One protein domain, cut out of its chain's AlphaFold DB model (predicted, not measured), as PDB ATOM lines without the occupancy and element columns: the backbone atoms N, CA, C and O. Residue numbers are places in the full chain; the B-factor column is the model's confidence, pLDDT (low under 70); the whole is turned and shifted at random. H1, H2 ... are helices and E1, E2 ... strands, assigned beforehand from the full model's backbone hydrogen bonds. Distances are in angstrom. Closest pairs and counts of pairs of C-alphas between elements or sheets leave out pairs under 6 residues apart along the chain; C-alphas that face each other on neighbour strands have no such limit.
ATOM      1  N   ILE A   2     215.211 140.311 186.572       44.91
ATOM      2  CA  ILE A   2     216.427 141.045 187.031       44.91
ATOM      3  C   ILE A   2     216.901 142.045 185.967       44.91
ATOM      4  O   ILE A   2     217.193 143.185 186.290       44.91
ATOM      5  N   ARG A   3     216.823 141.685 184.680       38.72
ATOM      6  CA  ARG A   3     217.073 142.613 183.562       38.72
ATOM      7  C   ARG A   3     216.101 143.802 183.479       38.72
ATOM      8  O   ARG A   3     216.504 144.868 183.050       38.72
ATOM      9  N   GLU A   4     214.856 143.635 183.928       42.25
ATOM     10  CA  GLU A   4     213.871 144.732 183.983       42.25
ATOM     11  C   GLU A   4     214.140 145.645 185.187       42.25
ATOM     12  O   GLU A   4     214.040 146.857 185.060       42.25
ATOM     13  N   LEU A   5     214.593 145.086 186.318       45.03
ATOM     14  CA  LEU A   5     215.141 145.864 187.434       45.03
ATOM     15  C   LEU A   5     216.433 146.610 187.033       45.03
ATOM     16  O   LEU A   5     216.648 147.726 187.494       45.03
ATOM     17  N   LEU A   6     217.260 146.028 186.151       41.72
ATOM     18  CA  LEU A   6     218.512 146.608 185.634       41.72
ATOM     19  C   LEU A   6     218.298 147.750 184.621       41.72
ATOM     20  O   LEU A   6     219.078 148.698 184.618       41.72
ATOM     21  N   ASP A   7     217.261 147.688 183.776       38.28
ATOM     22  CA  ASP A   7     216.947 148.763 182.816       38.28
ATOM     23  C   ASP A   7     216.289 149.980 183.490       38.28
ATOM     24  O   ASP A   7     216.378 151.102 182.990       38.28
ATOM     25  N   LEU A   8     215.658 149.778 184.648       38.62
ATOM     26  CA  LEU A   8     214.956 150.825 185.385       38.62
ATOM     27  C   LEU A   8     215.834 151.517 186.448       38.62
ATOM     28  O   LEU A   8     215.537 152.642 186.839       38.62
ATOM     29  N   SER A   9     216.950 150.915 186.879       40.34
ATOM     30  CA  SER A   9     217.768 151.382 188.015       40.34
ATOM     31  C   SER A   9     218.677 152.594 187.758       40.34
ATOM     32  O   SER A   9     219.517 152.898 188.602       40.34
ATOM     33  N   GLN A  10     218.555 153.304 186.631       41.19
ATOM     34  CA  GLN A  10     219.471 154.413 186.304       41.19
ATOM     35  C   GLN A  10     219.259 155.688 187.147       41.19
ATOM     36  O   GLN A  10     220.061 156.617 187.043       41.19
ATOM     37  N   SER A  11     218.232 155.753 188.002       42.78
ATOM     38  CA  SER A  11     217.963 156.943 188.827       42.78
ATOM     39  C   SER A  11     217.253 156.683 190.160       42.78
ATOM     40  O   SER A  11     216.729 157.631 190.740       42.78
ATOM     41  N   LEU A  12     217.191 155.435 190.632       46.47
ATOM     42  CA  LEU A  12     216.188 155.060 191.628       46.47
ATOM     43  C   LEU A  12     216.676 155.127 193.079       46.47
ATOM     44  O   LEU A  12     217.731 154.590 193.421       46.47
ATOM     45  N   GLN A  13     215.877 155.762 193.935       52.91
ATOM     46  CA  GLN A  13     215.980 155.670 195.393       52.91
ATOM     47  C   GLN A  13     215.678 154.232 195.851       52.91
ATOM     48  O   GLN A  13     215.048 153.462 195.124       52.91
ATOM     49  N   ALA A  14     216.103 153.850 197.062       50.03
ATOM     50  CA  ALA A  14     215.850 152.506 197.604       50.03
ATOM     51  C   ALA A  14     214.363 152.112 197.500       50.03
ATOM     52  O   ALA A  14     214.060 150.986 197.113       50.03
ATOM     53  N   ASP A  15     213.461 153.071 197.732       45.66
ATOM     54  CA  ASP A  15     212.004 152.915 197.653       45.66
ATOM     55  C   ASP A  15     211.500 152.598 196.233       45.66
ATOM     56  O   ASP A  15     210.560 151.830 196.057       45.66
ATOM     57  N   GLU A  16     212.164 153.096 195.194       52.41
ATOM     58  CA  GLU A  16     211.787 152.843 193.800       52.41
ATOM     59  C   GLU A  16     212.301 151.475 193.301       52.41
ATOM     60  O   GLU A  16     211.669 150.832 192.462       52.41
ATOM     61  N   VAL A  17     213.401 150.962 193.874       53.66
ATOM     62  CA  VAL A  17     213.813 149.554 193.700       53.66
ATOM     63  C   VAL A  17     212.768 148.615 194.316       53.66
ATOM     64  O   VAL A  17     212.483 147.560 193.744       53.66
ATOM     65  N   VAL A  18     212.157 149.012 195.442       50.47
ATOM     66  CA  VAL A  18     211.030 148.298 196.067       50.47
ATOM     67  C   VAL A  18     209.782 148.351 195.185       50.47
ATOM     68  O   VAL A  18     209.163 147.316 194.955       50.47
ATOM     69  N   GLU A  19     209.414 149.514 194.644       49.53
ATOM     70  CA  GLU A  19     208.228 149.645 193.784       49.53
ATOM     71  C   GLU A  19     208.349 148.840 192.489       49.53
ATOM     72  O   GLU A  19     207.385 148.210 192.055       49.53
ATOM     73  N   LEU A  20     209.540 148.775 191.900       50.47
ATOM     74  CA  LEU A  20     209.789 147.946 190.723       50.47
ATOM     75  C   LEU A  20     209.875 146.464 191.032       50.47
ATOM     76  O   LEU A  20     209.480 145.639 190.206       50.47
ATOM     77  N   ALA A  21     210.365 146.120 192.220       50.25
ATOM     78  CA  ALA A  21     210.253 144.766 192.712       50.25
ATOM     79  C   ALA A  21     208.770 144.368 192.811       50.25
ATOM     80  O   ALA A  21     208.339 143.380 192.227       50.25
ATOM     81  N   VAL A  22     207.931 145.198 193.423       45.94
ATOM     82  CA  VAL A  22     206.490 144.934 193.529       45.94
ATOM     83  C   VAL A  22     205.798 144.900 192.153       45.94
ATOM     84  O   VAL A  22     205.002 143.996 191.892       45.94
ATOM     85  N   ALA A  23     206.127 145.816 191.236       44.53
ATOM     86  CA  ALA A  23     205.514 145.906 189.904       44.53
ATOM     87  C   ALA A  23     205.920 144.768 188.947       44.53
ATOM     88  O   ALA A  23     205.145 144.402 188.064       44.53
ATOM     89  N   GLY A  24     207.110 144.184 189.128       50.31
ATOM     90  CA  GLY A  24     207.610 143.052 188.339       50.31
ATOM     91  C   GLY A  24     207.033 141.686 188.731       50.31
ATOM     92  O   GLY A  24     207.433 140.681 188.146       50.31
ATOM     93  N   GLY A  25     206.122 141.633 189.713       44.41
ATOM     94  CA  GLY A  25     205.476 140.399 190.161       44.41
ATOM     95  C   GLY A  25     206.422 139.489 190.937       44.41
ATOM     96  O   GLY A  25     206.675 138.357 190.521       44.41
ATOM     97  N   TRP A  26     206.975 139.971 192.056       55.69
ATOM     98  CA  TRP A  26     207.777 139.088 192.902       55.69
ATOM     99  C   TRP A  26     206.915 137.942 193.455       55.69
ATOM    100  O   TRP A  26     205.764 138.162 193.836       55.69
ATOM    101  N   PRO A  27     207.449 136.711 193.472       56.56
ATOM    102  CA  PRO A  27     206.715 135.537 193.921       56.56
ATOM    103  C   PRO A  27     206.304 135.645 195.395       56.56
ATOM    104  O   PRO A  27     206.937 136.356 196.172       56.56
ATOM    105  N   GLU A  28     205.290 134.863 195.784       58.47
ATOM    106  CA  GLU A  28     204.715 134.774 197.145       58.47
ATOM    107  C   GLU A  28     205.748 134.574 198.269       58.47
ATOM    108  O   GLU A  28     205.443 134.766 199.440       58.47
ATOM    109  N   CYS A  29     206.978 134.189 197.929       61.09
ATOM    110  CA  CYS A  29     208.061 133.972 198.873       61.09
ATOM    111  C   CYS A  29     208.739 135.250 199.389       61.09
ATOM    112  O   CYS A  29     209.659 135.128 200.191       61.09
ATOM    113  N   VAL A  30     208.395 136.457 198.920       68.62
ATOM    114  CA  VAL A  30     208.882 137.702 199.548       68.62
ATOM    115  C   VAL A  30     208.001 138.041 200.734       68.62
ATOM    116  O   VAL A  30     206.810 138.282 200.572       68.62
ATOM    117  N   ASP A  31     208.603 138.098 201.913       68.25
ATOM    118  CA  ASP A  31     207.890 138.370 203.160       68.25
ATOM    119  C   ASP A  31     207.804 139.875 203.446       68.25
ATOM    120  O   ASP A  31     206.751 140.406 203.788       68.25
ATOM    121  N   SER A  32     208.914 140.597 203.271       68.44
ATOM    122  CA  SER A  32     208.957 142.041 203.502       68.44
ATOM    123  C   SER A  32     210.112 142.718 202.773       68.44
ATOM    124  O   SER A  32     211.129 142.096 202.454       68.44
ATOM    125  N   ILE A  33     209.954 144.021 202.535       69.69
ATOM    126  CA  ILE A  33     211.016 144.892 202.041       69.69
ATOM    127  C   ILE A  33     211.075 146.131 202.937       69.69
ATOM    128  O   ILE A  33     210.048 146.762 203.187       69.69
ATOM    129  N   ARG A  34     212.266 146.472 203.441       71.31
ATOM    130  CA  ARG A  34     212.498 147.691 204.233       71.31
ATOM    131  C   ARG A  34     213.663 148.491 203.666       71.31
ATOM    132  O   ARG A  34     214.733 147.932 203.434       71.31
ATOM    133  N   SER A  35     213.477 149.791 203.488       68.00
ATOM    134  CA  SER A  35     214.552 150.693 203.076       68.00
ATOM    135  C   SER A  35     215.384 151.111 204.284       68.00
ATOM    136  O   SER A  35     214.849 151.494 205.327       68.00
ATOM    137  N   VAL A  36     216.702 151.047 204.143       68.50
ATOM    138  CA  VAL A  36     217.666 151.539 205.124       68.50
ATOM    139  C   VAL A  36     218.344 152.761 204.532       68.50
ATOM    140  O   VAL A  36     218.922 152.690 203.451       68.50
ATOM    141  N   HIS A  37     218.266 153.874 205.257       65.88
ATOM    142  CA  HIS A  37     218.930 155.124 204.918       65.88
ATOM    143  C   HIS A  37     219.935 155.430 206.025       65.88
ATOM    144  O   HIS A  37     219.533 155.714 207.157       65.88
ATOM    145  N   SER A  38     221.235 155.350 205.736       59.28
ATOM    146  CA  SER A  38     222.226 155.891 206.667       59.28
ATOM    147  C   SER A  38     222.244 157.421 206.546       59.28
ATOM    148  O   SER A  38     222.028 157.984 205.474       59.28
ATOM    149  N   GLY A  39     222.439 158.122 207.670       48.16
ATOM    150  CA  GLY A  39     222.461 159.594 207.712       48.16
ATOM    151  C   GLY A  39     223.571 160.227 206.860       48.16
ATOM    152  O   GLY A  39     223.520 161.424 206.587       48.16
ATOM    153  N   ASP A  40     224.531 159.419 206.402       53.03
ATOM    154  CA  ASP A  40     225.451 159.752 205.324       53.03
ATOM    155  C   ASP A  40     224.861 159.272 203.990       53.03
ATOM    156  O   ASP A  40     224.674 158.085 203.763       53.03
ATOM    157  N   SER A  41     224.610 160.212 203.077       46.22
ATOM    158  CA  SER A  41     223.984 160.065 201.740       46.22
ATOM    159  C   SER A  41     224.493 158.956 200.785       46.22
ATOM    160  O   SER A  41     224.100 158.932 199.620       46.22
ATOM    161  N   ARG A  42     225.386 158.058 201.214       49.22
ATOM    162  CA  ARG A  42     226.080 157.067 200.379       49.22
ATOM    163  C   ARG A  42     225.648 155.615 200.579       49.22
ATOM    164  O   ARG A  42     226.071 154.781 199.787       49.22
ATOM    165  N   GLU A  43     224.822 155.293 201.573       59.62
ATOM    166  CA  GLU A  43     224.446 153.895 201.854       59.62
ATOM    167  C   GLU A  43     222.936 153.723 202.017       59.62
ATOM    168  O   GLU A  43     222.446 153.264 203.045       59.62
ATOM    169  N   SER A  44     222.181 154.110 200.989       70.00
ATOM    170  CA  SER A  44     220.773 153.712 200.896       70.00
ATOM    171  C   SER A  44     220.672 152.331 200.253       70.00
ATOM    172  O   SER A  44     221.222 152.110 199.172       70.00
ATOM    173  N   TYR A  45     220.003 151.392 200.917       76.31
ATOM    174  CA  TYR A  45     219.785 150.039 200.400       76.31
ATOM    175  C   TYR A  45     218.452 149.459 200.873       76.31
ATOM    176  O   TYR A  45     217.936 149.824 201.927       76.31
ATOM    177  N   ALA A  46     217.894 148.538 200.094       77.19
ATOM    178  CA  ALA A  46     216.708 147.780 200.463       77.19
ATOM    179  C   ALA A  46     217.124 146.470 201.138       77.19
ATOM    180  O   ALA A  46     218.016 145.774 200.660       77.19
ATOM    181  N   ILE A  47     216.476 146.108 202.237       81.25
ATOM    182  CA  ILE A  47     216.554 144.765 202.810       81.25
ATOM    183  C   ILE A  47     215.337 144.001 202.327       81.25
ATOM    184  O   ILE A  47     214.212 144.435 202.561       81.25
ATOM    185  N   VAL A  48     215.576 142.861 201.693       81.25
ATOM    186  CA  VAL A  48     214.545 141.956 201.200       81.25
ATOM    187  C   VAL A  48     214.555 140.695 202.046       81.25
ATOM    188  O   VAL A  48     215.589 140.035 202.167       81.25
ATOM    189  N   SER A  49     213.404 140.368 202.626       83.50
ATOM    190  CA  SER A  49     213.185 139.125 203.352       83.50
ATOM    191  C   SER A  49     212.448 138.120 202.480       83.50
ATOM    192  O   SER A  49     211.442 138.445 201.849       83.50
ATOM    193  N   PHE A  50     212.948 136.891 202.468       82.12
ATOM    194  CA  PHE A  50     212.321 135.754 201.819       82.12
ATOM    195  C   PHE A  50     211.818 134.764 202.861       82.12
ATOM    196  O   PHE A  50     212.555 134.437 203.789       82.12
ATOM    197  N   ASN A  51     210.612 134.238 202.663       83.88
ATOM    198  CA  ASN A  51     210.078 133.086 203.375       83.88
ATOM    199  C   ASN A  51     209.853 131.940 202.381       83.88
ATOM    200  O   ASN A  51     209.005 132.023 201.494       83.88
ATOM    201  N   ILE A  52     210.665 130.891 202.497       81.31
ATOM    202  CA  ILE A  52     210.669 129.749 201.578       81.31
ATOM    203  C   ILE A  52     210.612 128.480 202.412       81.31
ATOM    204  O   ILE A  52     211.503 128.229 203.224       81.31
ATOM    205  N   ASP A  53     209.551 127.696 202.228       84.81
ATOM    206  CA  ASP A  53     209.320 126.439 202.947       84.81
ATOM    207  C   ASP A  53     209.447 126.580 204.480       84.81
ATOM    208  O   ASP A  53     209.971 125.704 205.170       84.81
ATOM    209  N   GLY A  54     208.995 127.717 205.026       82.69
ATOM    210  CA  GLY A  54     209.051 128.023 206.460       82.69
ATOM    211  C   GLY A  54     210.419 128.487 206.970       82.69
ATOM    212  O   GLY A  54     210.620 128.576 208.182       82.69
ATOM    213  N   ARG A  55     211.370 128.776 206.073       85.31
ATOM    214  CA  ARG A  55     212.671 129.365 206.404       85.31
ATOM    215  C   ARG A  55     212.711 130.824 205.982       85.31
ATOM    216  O   ARG A  55     212.470 131.134 204.816       85.31
ATOM    217  N   THR A  56     213.109 131.685 206.910       87.00
ATOM    218  CA  THR A  56     213.364 133.097 206.631       87.00
ATOM    219  C   THR A  56     214.838 133.322 206.301       87.00
ATOM    220  O   THR A  56     215.725 132.764 206.951       87.00
ATOM    221  N   GLY A  57     215.092 134.119 205.268       87.94
ATOM    222  CA  GLY A  57     216.414 134.619 204.910       87.94
ATOM    223  C   GLY A  57     216.329 136.073 204.476       87.94
ATOM    224  O   GLY A  57     215.290 136.504 203.974       87.94
ATOM    225  N   VAL A  58     217.405 136.837 204.647       88.56
ATOM    226  CA  VAL A  58     217.449 138.251 204.246       88.56
ATOM    227  C   VAL A  58     218.671 138.565 203.387       88.56
ATOM    228  O   VAL A  58     219.752 138.022 203.605       88.56
ATOM    229  N   VAL A  59     218.502 139.470 202.422       88.75
ATOM    230  CA  VAL A  59     219.591 140.064 201.625       88.75
ATOM    231  C   VAL A  59     219.412 141.567 201.501       88.75
ATOM    232  O   VAL A  59     218.297 142.085 201.532       88.75
ATOM    233  N   GLY A  60     220.529 142.270 201.371       86.69
ATOM    234  CA  GLY A  60     220.564 143.673 201.004       86.69
ATOM    235  C   GLY A  60     220.592 143.790 199.487       86.69
ATOM    236  O   GLY A  60     221.251 142.996 198.824       86.69
ATOM    237  N   LEU A  61     219.916 144.786 198.933       84.88
ATOM    238  CA  LEU A  61     220.007 145.168 197.532       84.88
ATOM    239  C   LEU A  61     220.274 146.663 197.452       84.88
ATOM    240  O   LEU A  61     219.570 147.463 198.069       84.88
ATOM    241  N   ARG A  62     221.288 147.043 196.680       79.56
ATOM    242  CA  ARG A  62     221.590 148.451 196.417       79.56
ATOM    243  C   ARG A  62     222.051 148.657 194.988       79.56
ATOM    244  O   ARG A  62     222.518 147.724 194.341       79.56
ATOM    245  N   HIS A  63     221.973 149.899 194.531       73.56
ATOM    246  CA  HIS A  63     222.661 150.327 193.323       73.56
ATOM    247  C   HIS A  63     224.039 150.880 193.709       73.56
ATOM    248  O   HIS A  63     224.162 152.002 194.197       73.56
ATOM    249  N   GLY A  64     225.072 150.055 193.553       68.88
ATOM    250  CA  GLY A  64     226.460 150.436 193.776       68.88
ATOM    251  C   GLY A  64     227.073 151.161 192.580       68.88
ATOM    252  O   GLY A  64     226.428 151.401 191.557       68.88
ATOM    253  N   VAL A  65     228.363 151.484 192.696       68.62
ATOM    254  CA  VAL A  65     229.135 152.188 191.649       68.62
ATOM    255  C   VAL A  65     229.098 151.426 190.326       68.62
ATOM    256  O   VAL A  65     229.067 152.023 189.255       68.62
ATOM    257  N   ASN A  66     229.052 150.099 190.415       63.41
ATOM    258  CA  ASN A  66     229.144 149.219 189.271       63.41
ATOM    259  C   ASN A  66     227.796 148.612 188.860       63.41
ATOM    260  O   ASN A  66     227.799 147.762 187.978       63.41
ATOM    261  N   GLY A  67     226.661 149.026 189.427       72.44
ATOM    262  CA  GLY A  67     225.331 148.468 189.144       72.44
ATOM    263  C   GLY A  67     224.695 147.835 190.381       72.44
ATOM    264  O   GLY A  67     225.013 148.213 191.503       72.44
ATOM    265  N   ILE A  68     223.788 146.874 190.194       76.31
ATOM    266  CA  ILE A  68     223.091 146.242 191.322       76.31
ATOM    267  C   ILE A  68     224.042 145.323 192.098       76.31
ATOM    268  O   ILE A  68     224.715 144.455 191.531       76.31
ATOM    269  N   GLU A  69     224.057 145.507 193.412       83.75
ATOM    270  CA  GLU A  69     224.843 144.728 194.355       83.75
ATOM    271  C   GLU A  69     223.932 144.018 195.356       83.75
ATOM    272  O   GLU A  69     222.944 144.586 195.831       83.75
ATOM    273  N   VAL A  70     224.294 142.780 195.693       87.44
ATOM    274  CA  VAL A  70     223.679 142.001 196.767       87.44
ATOM    275  C   VAL A  70     224.559 142.057 198.006       87.44
ATOM    276  O   VAL A  70     225.771 141.858 197.937       87.44
ATOM    277  N   GLY A  71     223.938 142.357 199.139       89.06
ATOM    278  CA  GLY A  71     224.560 142.438 200.447       89.06
ATOM    279  C   GLY A  71     224.186 141.238 201.307       89.06
ATOM    280  O   GLY A  71     223.006 140.906 201.426       89.06
ATOM    281  N   CYS A  72     225.165 140.603 201.941       89.56
ATOM    282  CA  CYS A  72     224.922 139.561 202.939       89.56
ATOM    283  C   CYS A  72     225.988 139.590 204.041       89.56
ATOM    284  O   CYS A  72     227.087 140.121 203.850       89.56
ATOM    285  N   LYS A  73     225.683 139.010 205.208       86.56
ATOM    286  CA  LYS A  73     226.713 138.737 206.217       86.56
ATOM    287  C   LYS A  73     227.437 137.445 205.884       86.56
ATOM    288  O   LYS A  73     226.835 136.481 205.403       86.56
ATOM    289  N   LEU A  74     228.721 137.406 206.217       82.94
ATOM    290  CA  LEU A  74     229.537 136.215 206.052       82.94
ATOM    291  C   LEU A  74     229.809 135.549 207.400       82.94
ATOM    292  O   LEU A  74     230.226 136.199 208.354       82.94
ATOM    293  N   ALA A  75     229.660 134.231 207.448       76.44
ATOM    294  CA  ALA A  75     230.226 133.376 208.479       76.44
ATOM    295  C   ALA A  75     231.290 132.493 207.821       76.44
ATOM    296  O   ALA A  75     231.009 131.795 206.851       76.44
ATOM    297  N   PHE A  76     232.528 132.547 208.320       74.69
ATOM    298  CA  PHE A  76     233.661 131.785 207.767       74.69
ATOM    299  C   PHE A  76     233.901 132.016 206.260       74.69
ATOM    300  O   PHE A  76     234.312 131.108 205.544       74.69
ATOM    301  N   GLY A  77     233.652 133.240 205.778       72.81
ATOM    302  CA  GLY A  77     233.828 133.603 204.368       72.81
ATOM    303  C   GLY A  77     232.689 133.154 203.446       72.81
ATOM    304  O   GLY A  77     232.875 133.155 202.235       72.81
ATOM    305  N   TYR A  78     231.531 132.779 204.001       79.25
ATOM    306  CA  TYR A  78     230.367 132.297 203.257       79.25
ATOM    307  C   TYR A  78     229.061 132.947 203.729       79.25
ATOM    308  O   TYR A  78     228.990 133.264 204.919       79.25
ATOM    309  N   PRO A  79     228.018 133.125 202.889       82.38
ATOM    310  CA  PRO A  79     226.735 133.660 203.344       82.38
ATOM    311  C   PRO A  79     226.197 132.867 204.539       82.38
ATOM    312  O   PRO A  79     225.998 131.654 204.454       82.38
ATOM    313  N   ALA A  80     226.010 133.534 205.682       82.62
ATOM    314  CA  ALA A  80     225.575 132.849 206.896       82.62
ATOM    315  C   ALA A  80     224.121 132.374 206.750       82.62
ATOM    316  O   ALA A  80     223.246 133.155 206.379       82.62
ATOM    317  N   ALA A  81     223.860 131.102 207.050       75.75
ATOM    318  CA  ALA A  81     222.519 130.533 206.969       75.75
ATOM    319  C   ALA A  81     221.599 131.078 208.072       75.75
ATOM    320  O   ALA A  81     222.023 131.241 209.216       75.75
ATOM    321  N   GLY A  82     220.324 131.300 207.735       65.06
ATOM    322  CA  GLY A  82     219.304 131.723 208.703       65.06
ATOM    323  C   GLY A  82     219.497 133.146 209.232       65.06
ATOM    324  O   GLY A  82     219.146 133.428 210.377       65.06
ATOM    325  N   GLN A  83     220.088 134.032 208.423       69.00
ATOM    326  CA  GLN A  83     220.100 135.460 208.728       69.00
ATOM    327  C   GLN A  83     218.662 135.974 208.742       69.00
ATOM    328  O   GLN A  83     217.957 135.881 207.741       69.00
ATOM    329  N   ASN A  84     218.257 136.532 209.882       69.62
ATOM    330  CA  ASN A  84     216.968 137.208 210.041       69.62
ATOM    331  C   ASN A  84     217.126 138.737 210.070       69.62
ATOM    332  O   ASN A  84     216.132 139.457 210.083       69.62
ATOM    333  N   ASP A  85     218.366 139.236 210.075       74.00
ATOM    334  CA  ASP A  85     218.695 140.656 210.030       74.00
ATOM    335  C   ASP A  85     219.980 140.920 209.227       74.00
ATOM    336  O   ASP A  85     220.794 140.025 208.981       74.00
ATOM    337  N   LEU A  86     220.153 142.180 208.822       73.56
ATOM    338  CA  LEU A  86     221.357 142.695 208.160       73.56
ATOM    339  C   LEU A  86     221.940 143.883 208.922       73.56
ATOM    340  O   LEU A  86     222.432 144.835 208.330       73.56
ATOM    341  N   ASP A  87     221.878 143.837 210.248       69.00
ATOM    342  CA  ASP A  87     222.416 144.913 211.076       69.00
ATOM    343  C   ASP A  87     223.931 144.685 211.289       69.00
ATOM    344  O   ASP A  87     224.332 143.607 211.734       69.00
ATOM    345  N   GLY A  88     224.787 145.660 210.963       67.75
ATOM    346  CA  GLY A  88     226.254 145.563 211.100       67.75
ATOM    347  C   GLY A  88     227.007 145.461 209.765       67.75
ATOM    348  O   GLY A  88     226.562 146.018 208.766       67.75
ATOM    349  N   ASP A  89     228.156 144.774 209.751       76.19
ATOM    350  CA  ASP A  89     229.053 144.709 208.584       76.19
ATOM    351  C   ASP A  89     228.466 143.837 207.458       76.19
ATOM    352  O   ASP A  89     228.501 142.603 207.507       76.19
ATOM    353  N   ILE A  90     227.923 144.489 206.428       83.12
ATOM    354  CA  ILE A  90     227.406 143.848 205.213       83.12
ATOM    355  C   ILE A  90     228.507 143.818 204.155       83.12
ATOM    356  O   ILE A  90     229.057 144.861 203.793       83.12
ATOM    357  N   GLN A  91     228.779 142.637 203.598       86.50
ATOM    358  CA  GLN A  91     229.635 142.524 202.424       86.50
ATOM    359  C   GLN A  91     228.782 142.615 201.160       86.50
ATOM    360  O   GLN A  91     227.804 141.883 201.010       86.50
ATOM    361  N   TRP A  92     229.168 143.514 200.256       86.94
ATOM    362  CA  TRP A  92     228.453 143.782 199.012       86.94
ATOM    363  C   TRP A  92     229.159 143.150 197.818       86.94
ATOM    364  O   TRP A  92     230.387 143.211 197.715       86.94
ATOM    365  N   TYR A  93     228.368 142.565 196.924       87.88
ATOM    366  CA  TYR A  93     228.838 141.879 195.727       87.88
ATOM    367  C   TYR A  93     228.046 142.323 194.507       87.88
ATOM    368  O   TYR A  93     226.818 142.257 194.512       87.88
ATOM    369  N   ALA A  94     228.733 142.709 193.435       85.50
ATOM    370  CA  ALA A  94     228.075 142.984 192.166       85.50
ATOM    371  C   ALA A  94     227.478 141.700 191.580       85.50
ATOM    372  O   ALA A  94     228.163 140.682 191.456       85.50
ATOM    373  N   ILE A  95     226.206 141.766 191.201       83.00
ATOM    374  CA  ILE A  95     225.452 140.610 190.718       83.00
ATOM    375  C   ILE A  95     225.705 140.432 189.209       83.00
ATOM    376  O   ILE A  95     225.566 141.399 188.453       83.00
ATOM    377  N   PRO A  96     226.066 139.224 188.735       83.06
ATOM    378  CA  PRO A  96     226.121 138.931 187.307       83.06
ATOM    379  C   PRO A  96     224.736 139.004 186.657       83.06
ATOM    380  O   PRO A  96     223.754 138.548 187.236       83.06
ATOM    381  N   ASP A  97     224.657 139.444 185.401       76.50
ATOM    382  CA  ASP A  97     223.388 139.513 184.650       76.50
ATOM    383  C   ASP A  97     222.709 138.139 184.455       76.50
ATOM    384  O   ASP A  97     221.548 138.056 184.059       76.50
ATOM    385  N   THR A  98     223.447 137.052 184.704       77.94
ATOM    386  CA  THR A  98     222.971 135.667 184.640       77.94
ATOM    387  C   THR A  98     222.309 135.188 185.929       77.94
ATOM    388  O   THR A  98     221.696 134.123 185.909       77.94
ATOM    389  N   TYR A  99     222.442 135.921 187.038       78.31
ATOM    390  CA  TYR A  99     221.826 135.534 188.302       78.31
ATOM    391  C   TYR A  99     220.312 135.694 188.222       78.31
ATOM    392  O   TYR A  99     219.780 136.624 187.612       78.31
ATOM    393  N   SER A 100     219.624 134.755 188.851       79.56
ATOM    394  CA  SER A 100     218.180 134.668 188.957       79.56
ATOM    395  C   SER A 100     217.712 135.058 190.359       79.56
ATOM    396  O   SER A 100     218.498 135.201 191.297       79.56
ATOM    397  N   LEU A 101     216.395 135.186 190.535       76.62
ATOM    398  CA  LEU A 101     215.820 135.367 191.866       76.62
ATOM    399  C   LEU A 101     216.136 134.182 192.791       76.62
ATOM    400  O   LEU A 101     216.346 134.384 193.983       76.62
ATOM    401  N   VAL A 102     216.217 132.964 192.248       83.56
ATOM    402  CA  VAL A 102     216.558 131.762 193.023       83.56
ATOM    403  C   VAL A 102     217.962 131.880 193.616       83.56
ATOM    404  O   VAL A 102     218.171 131.488 194.759       83.56
ATOM    405  N   ASP A 103     218.907 132.489 192.901       85.69
ATOM    406  CA  ASP A 103     220.260 132.706 193.422       85.69
ATOM    407  C   ASP A 103     220.250 133.697 194.594       85.69
ATOM    408  O   ASP A 103     220.907 133.470 195.608       85.69
ATOM    409  N   LEU A 104     219.428 134.751 194.524       85.31
ATOM    410  CA  LEU A 104     219.245 135.692 195.638       85.31
ATOM    411  C   LEU A 104     218.615 135.022 196.861       85.31
ATOM    412  O   LEU A 104     219.061 135.251 197.983       85.31
ATOM    413  N   GLN A 105     217.621 134.158 196.650       86.44
ATOM    414  CA  GLN A 105     217.011 133.357 197.713       86.44
ATOM    415  C   GLN A 105     218.031 132.418 198.362       86.44
ATOM    416  O   GLN A 105     218.086 132.291 199.584       86.44
ATOM    417  N   GLN A 106     218.873 131.778 197.553       89.12
ATOM    418  CA  GLN A 106     219.934 130.907 198.042       89.12
ATOM    419  C   GLN A 106     220.996 131.675 198.840       89.12
ATOM    420  O   GLN A 106     221.474 131.169 199.855       89.12
ATOM    421  N   ILE A 107     221.340 132.901 198.436       90.56
ATOM    422  CA  ILE A 107     222.210 133.788 199.225       90.56
ATOM    423  C   ILE A 107     221.529 134.145 200.552       90.56
ATOM    424  O   ILE A 107     222.149 133.995 201.602       90.56
ATOM    425  N   ALA A 108     220.250 134.535 200.518       88.94
ATOM    426  CA  ALA A 108     219.466 134.902 201.701       88.94
ATOM    427  C   ALA A 108     219.383 133.774 202.735       88.94
ATOM    428  O   ALA A 108     219.467 133.999 203.942       88.94
ATOM    429  N   LEU A 109     219.217 132.541 202.257       89.31
ATOM    430  CA  LEU A 109     219.100 131.349 203.091       89.31
ATOM    431  C   LEU A 109     220.456 130.738 203.476       89.31
ATOM    432  O   LEU A 109     220.478 129.782 204.260       89.31
ATOM    433  N   GLY A 110     221.566 131.246 202.925       88.81
ATOM    434  CA  GLY A 110     222.902 130.660 203.060       88.81
ATOM    435  C   GLY A 110     223.021 129.259 202.449       88.81
ATOM    436  O   GLY A 110     223.778 128.429 202.945       88.81
ATOM    437  N   THR A 111     222.229 128.959 201.415       91.06
ATOM    438  CA  THR A 111     222.175 127.657 200.726       91.06
ATOM    439  C   THR A 111     222.776 127.677 199.323       91.06
ATOM    440  O   THR A 111     222.809 126.631 198.675       91.06
ATOM    441  N   ILE A 112     223.260 128.835 198.857       89.56
ATOM    442  CA  ILE A 112     224.036 128.944 197.614       89.56
ATOM    443  C   ILE A 112     225.198 127.945 197.643       89.56
ATOM    444  O   ILE A 112     225.677 127.579 198.721       89.56
ATOM    445  N   THR A 113     225.640 127.453 196.484       86.19
ATOM    446  CA  THR A 113     226.779 126.525 196.397       86.19
ATOM    447  C   THR A 113     228.107 127.274 196.438       86.19
ATOM    448  O   THR A 113     228.207 128.404 195.959       86.19
ATOM    449  N   PHE A 114     229.151 126.640 196.989       81.69
ATOM    450  CA  PHE A 114     230.472 127.275 197.095       81.69
ATOM    451  C   PHE A 114     231.003 127.755 195.743       81.69
ATOM    452  O   PHE A 114     231.598 128.823 195.656       81.69
ATOM    453  N   GLU A 115     230.758 126.975 194.693       82.44
ATOM    454  CA  GLU A 115     231.112 127.323 193.320       82.44
ATOM    455  C   GLU A 115     230.395 128.599 192.861       82.44
ATOM    456  O   GLU A 115     231.064 129.555 192.474       82.44
ATOM    457  N   ALA A 116     229.069 128.669 193.010       84.75
ATOM    458  CA  ALA A 116     228.301 129.851 192.631       84.75
ATOM    459  C   ALA A 116     228.725 131.090 193.440       84.75
ATOM    460  O   ALA A 116     228.934 132.162 192.880       84.75
ATOM    461  N   PHE A 117     228.952 130.956 194.748       86.12
ATOM    462  CA  PHE A 117     229.395 132.087 195.564       86.12
ATOM    463  C   PHE A 117     230.819 132.566 195.221       86.12
ATOM    464  O   PHE A 117     231.110 133.767 195.263       86.12
ATOM    465  N   HIS A 118     231.718 131.657 194.834       85.31
ATOM    466  CA  HIS A 118     233.031 132.027 194.301       85.31
ATOM    467  C   HIS A 118     232.912 132.753 192.959       85.31
ATOM    468  O   HIS A 118     233.621 133.735 192.745       85.31
ATOM    469  N   GLU A 119     232.002 132.331 192.080       85.81
ATOM    470  CA  GLU A 119     231.709 133.053 190.839       85.81
ATOM    471  C   GLU A 119     231.185 134.464 191.112       85.81
ATOM    472  O   GLU A 119     231.665 135.408 190.484       85.81
ATOM    473  N   LEU A 120     230.282 134.637 192.083       86.25
ATOM    474  CA  LEU A 120     229.806 135.955 192.521       86.25
ATOM    475  C   LEU A 120     230.961 136.831 193.020       86.25
ATOM    476  O   LEU A 120     231.117 137.976 192.594       86.25
ATOM    477  N   THR A 121     231.806 136.275 193.890       85.38
ATOM    478  CA  THR A 121     232.961 136.983 194.459       85.38
ATOM    479  C   THR A 121     233.949 137.394 193.367       85.38
ATOM    480  O   THR A 121     234.381 138.547 193.318       85.38
ATOM    481  N   ASN A 122     234.269 136.480 192.450       85.50
ATOM    482  CA  ASN A 122     235.152 136.743 191.318       85.50
ATOM    483  C   ASN A 122     234.548 137.769 190.362       85.50
ATOM    484  O   ASN A 122     235.257 138.666 189.917       85.50
ATOM    485  N   HIS A 123     233.252 137.667 190.057       86.38
ATOM    486  CA  HIS A 123     232.559 138.634 189.216       86.38
ATOM    487  C   HIS A 123     232.653 140.033 189.818       86.38
ATOM    488  O   HIS A 123     233.063 140.960 189.120       86.38
ATOM    489  N   SER A 124     232.343 140.171 191.109       85.75
ATOM    490  CA  SER A 124     232.435 141.446 191.818       85.75
ATOM    491  C   SER A 124     233.856 142.005 191.789       85.75
ATOM    492  O   SER A 124     234.060 143.132 191.347       85.75
ATOM    493  N   ALA A 125     234.857 141.196 192.152       82.56
ATOM    494  CA  ALA A 125     236.256 141.620 192.159       82.56
ATOM    495  C   ALA A 125     236.746 142.055 190.769       82.56
ATOM    496  O   ALA A 125     237.433 143.066 190.624       82.56
ATOM    497  N   LEU A 126     236.379 141.309 189.725       83.62
ATOM    498  CA  LEU A 126     236.730 141.648 188.351       83.62
ATOM    499  C   LEU A 126     236.036 142.925 187.894       83.62
ATOM    500  O   LEU A 126     236.668 143.727 187.211       83.62
TER     501      LEU A 126
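Overview. This is residues 2 to 126 of the 220 residues of an uncharacterized protein of Pseudomonas saponiphila (UniProt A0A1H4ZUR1). A strongly twisted sheet of five antiparallel strands has two helices, H2 and H3, packed over different parts of one face. The short helix H1 packs on H2, and the longest helix, H4, packs beside the edge strand E5. The 125 printed residues have four named helices and five named strands, in the order H1 H2 E1 E2 E3 E4 E5 H3 H4, a mixed class. The sheet's order is E1 E2 E3 E4 E5, a meander, each strand the antiparallel neighbour of the one before. The whole is compact, with a radius of gyration of the C-alphas of 13.4 A, and rounded, spanning 34 by 34 by 30 A.

Along the chain. The strands are E1, residues 30 to 37, 20.8 A long; E2, residues 44 to 52, 26.0 A; E3, residues 55 to 64, 28.2 A; E4, residues 67 to 72, 16.4 A; and E5, residues 91 to 94. C-alpha 55, where E3 begins, is at (212.671, 129.365, 206.404). The helices are H1, residues 2 to 8; H2, residues 14 to 23, 14.5 A; H3, residues 101 to 109, 12.4 A; and H4, residues 114 to 126, 18.0 A. H1 begins with C-alpha 2 at (216.427, 141.045, 187.031), and H4 ends with C-alpha 126 at (236.730, 141.648, 188.351).

Arrangement. Each two consecutive strands form a hairpin. N and O pairs within hydrogen-bond range include N 36 and O 45 at 2.8 A for E1 and E2, N 48 and O 59 at 2.8 A for E2 and E3, N 71 and O 60 at 2.8 A for E3 and E4, and N 70 and O 93 at 2.8 A for E4 and E5. H2 is on the sheet at a height of 8.6 A, over E2 and along the strands, at 15 degrees to E2 on the local plane; the closest C-alphas of H2 and E2 are those of Ala 14 and Tyr 45, 5.4 A apart. H3 is on the same face, at a height of 7.0 A over the sheet; it lies over E3 alone, but only just, as 7 of its 9 C-alphas fall on E3 and 2 on E2, and it only just stands up from the sheet, rising 41 degrees out of the local plane; the closest C-alphas of H3 and E3 are those of Ala 108 and Gly 57, 4.4 A apart. H2 and H3 are apart. H1 touches H2 at a steep tilt of 60 degrees, opposite ways, closest at the C-alphas of Leu 5 and Leu 20, 6.6 A. H1 only grazes the sheet. H4 grazes it too; the C-alphas of Ala 94 in E5 and Ser 124 in H4 are their closest, 4.6 A apart. H3 and H4 are near each other. In H1, H2, H3 and H4 every O i to N i+4 pair is within hydrogen-bond range.

Size, cuts and confidence. The C-alphas farthest apart, those of Asp 40 and Asp 53, are 37.1 A apart. The printed part has no cut. The link from E4 to E5, residues 73 to 90, is long. The mean pLDDT of the printed part is 71.7; 49 residues are under 70, among them residues 2 to 33.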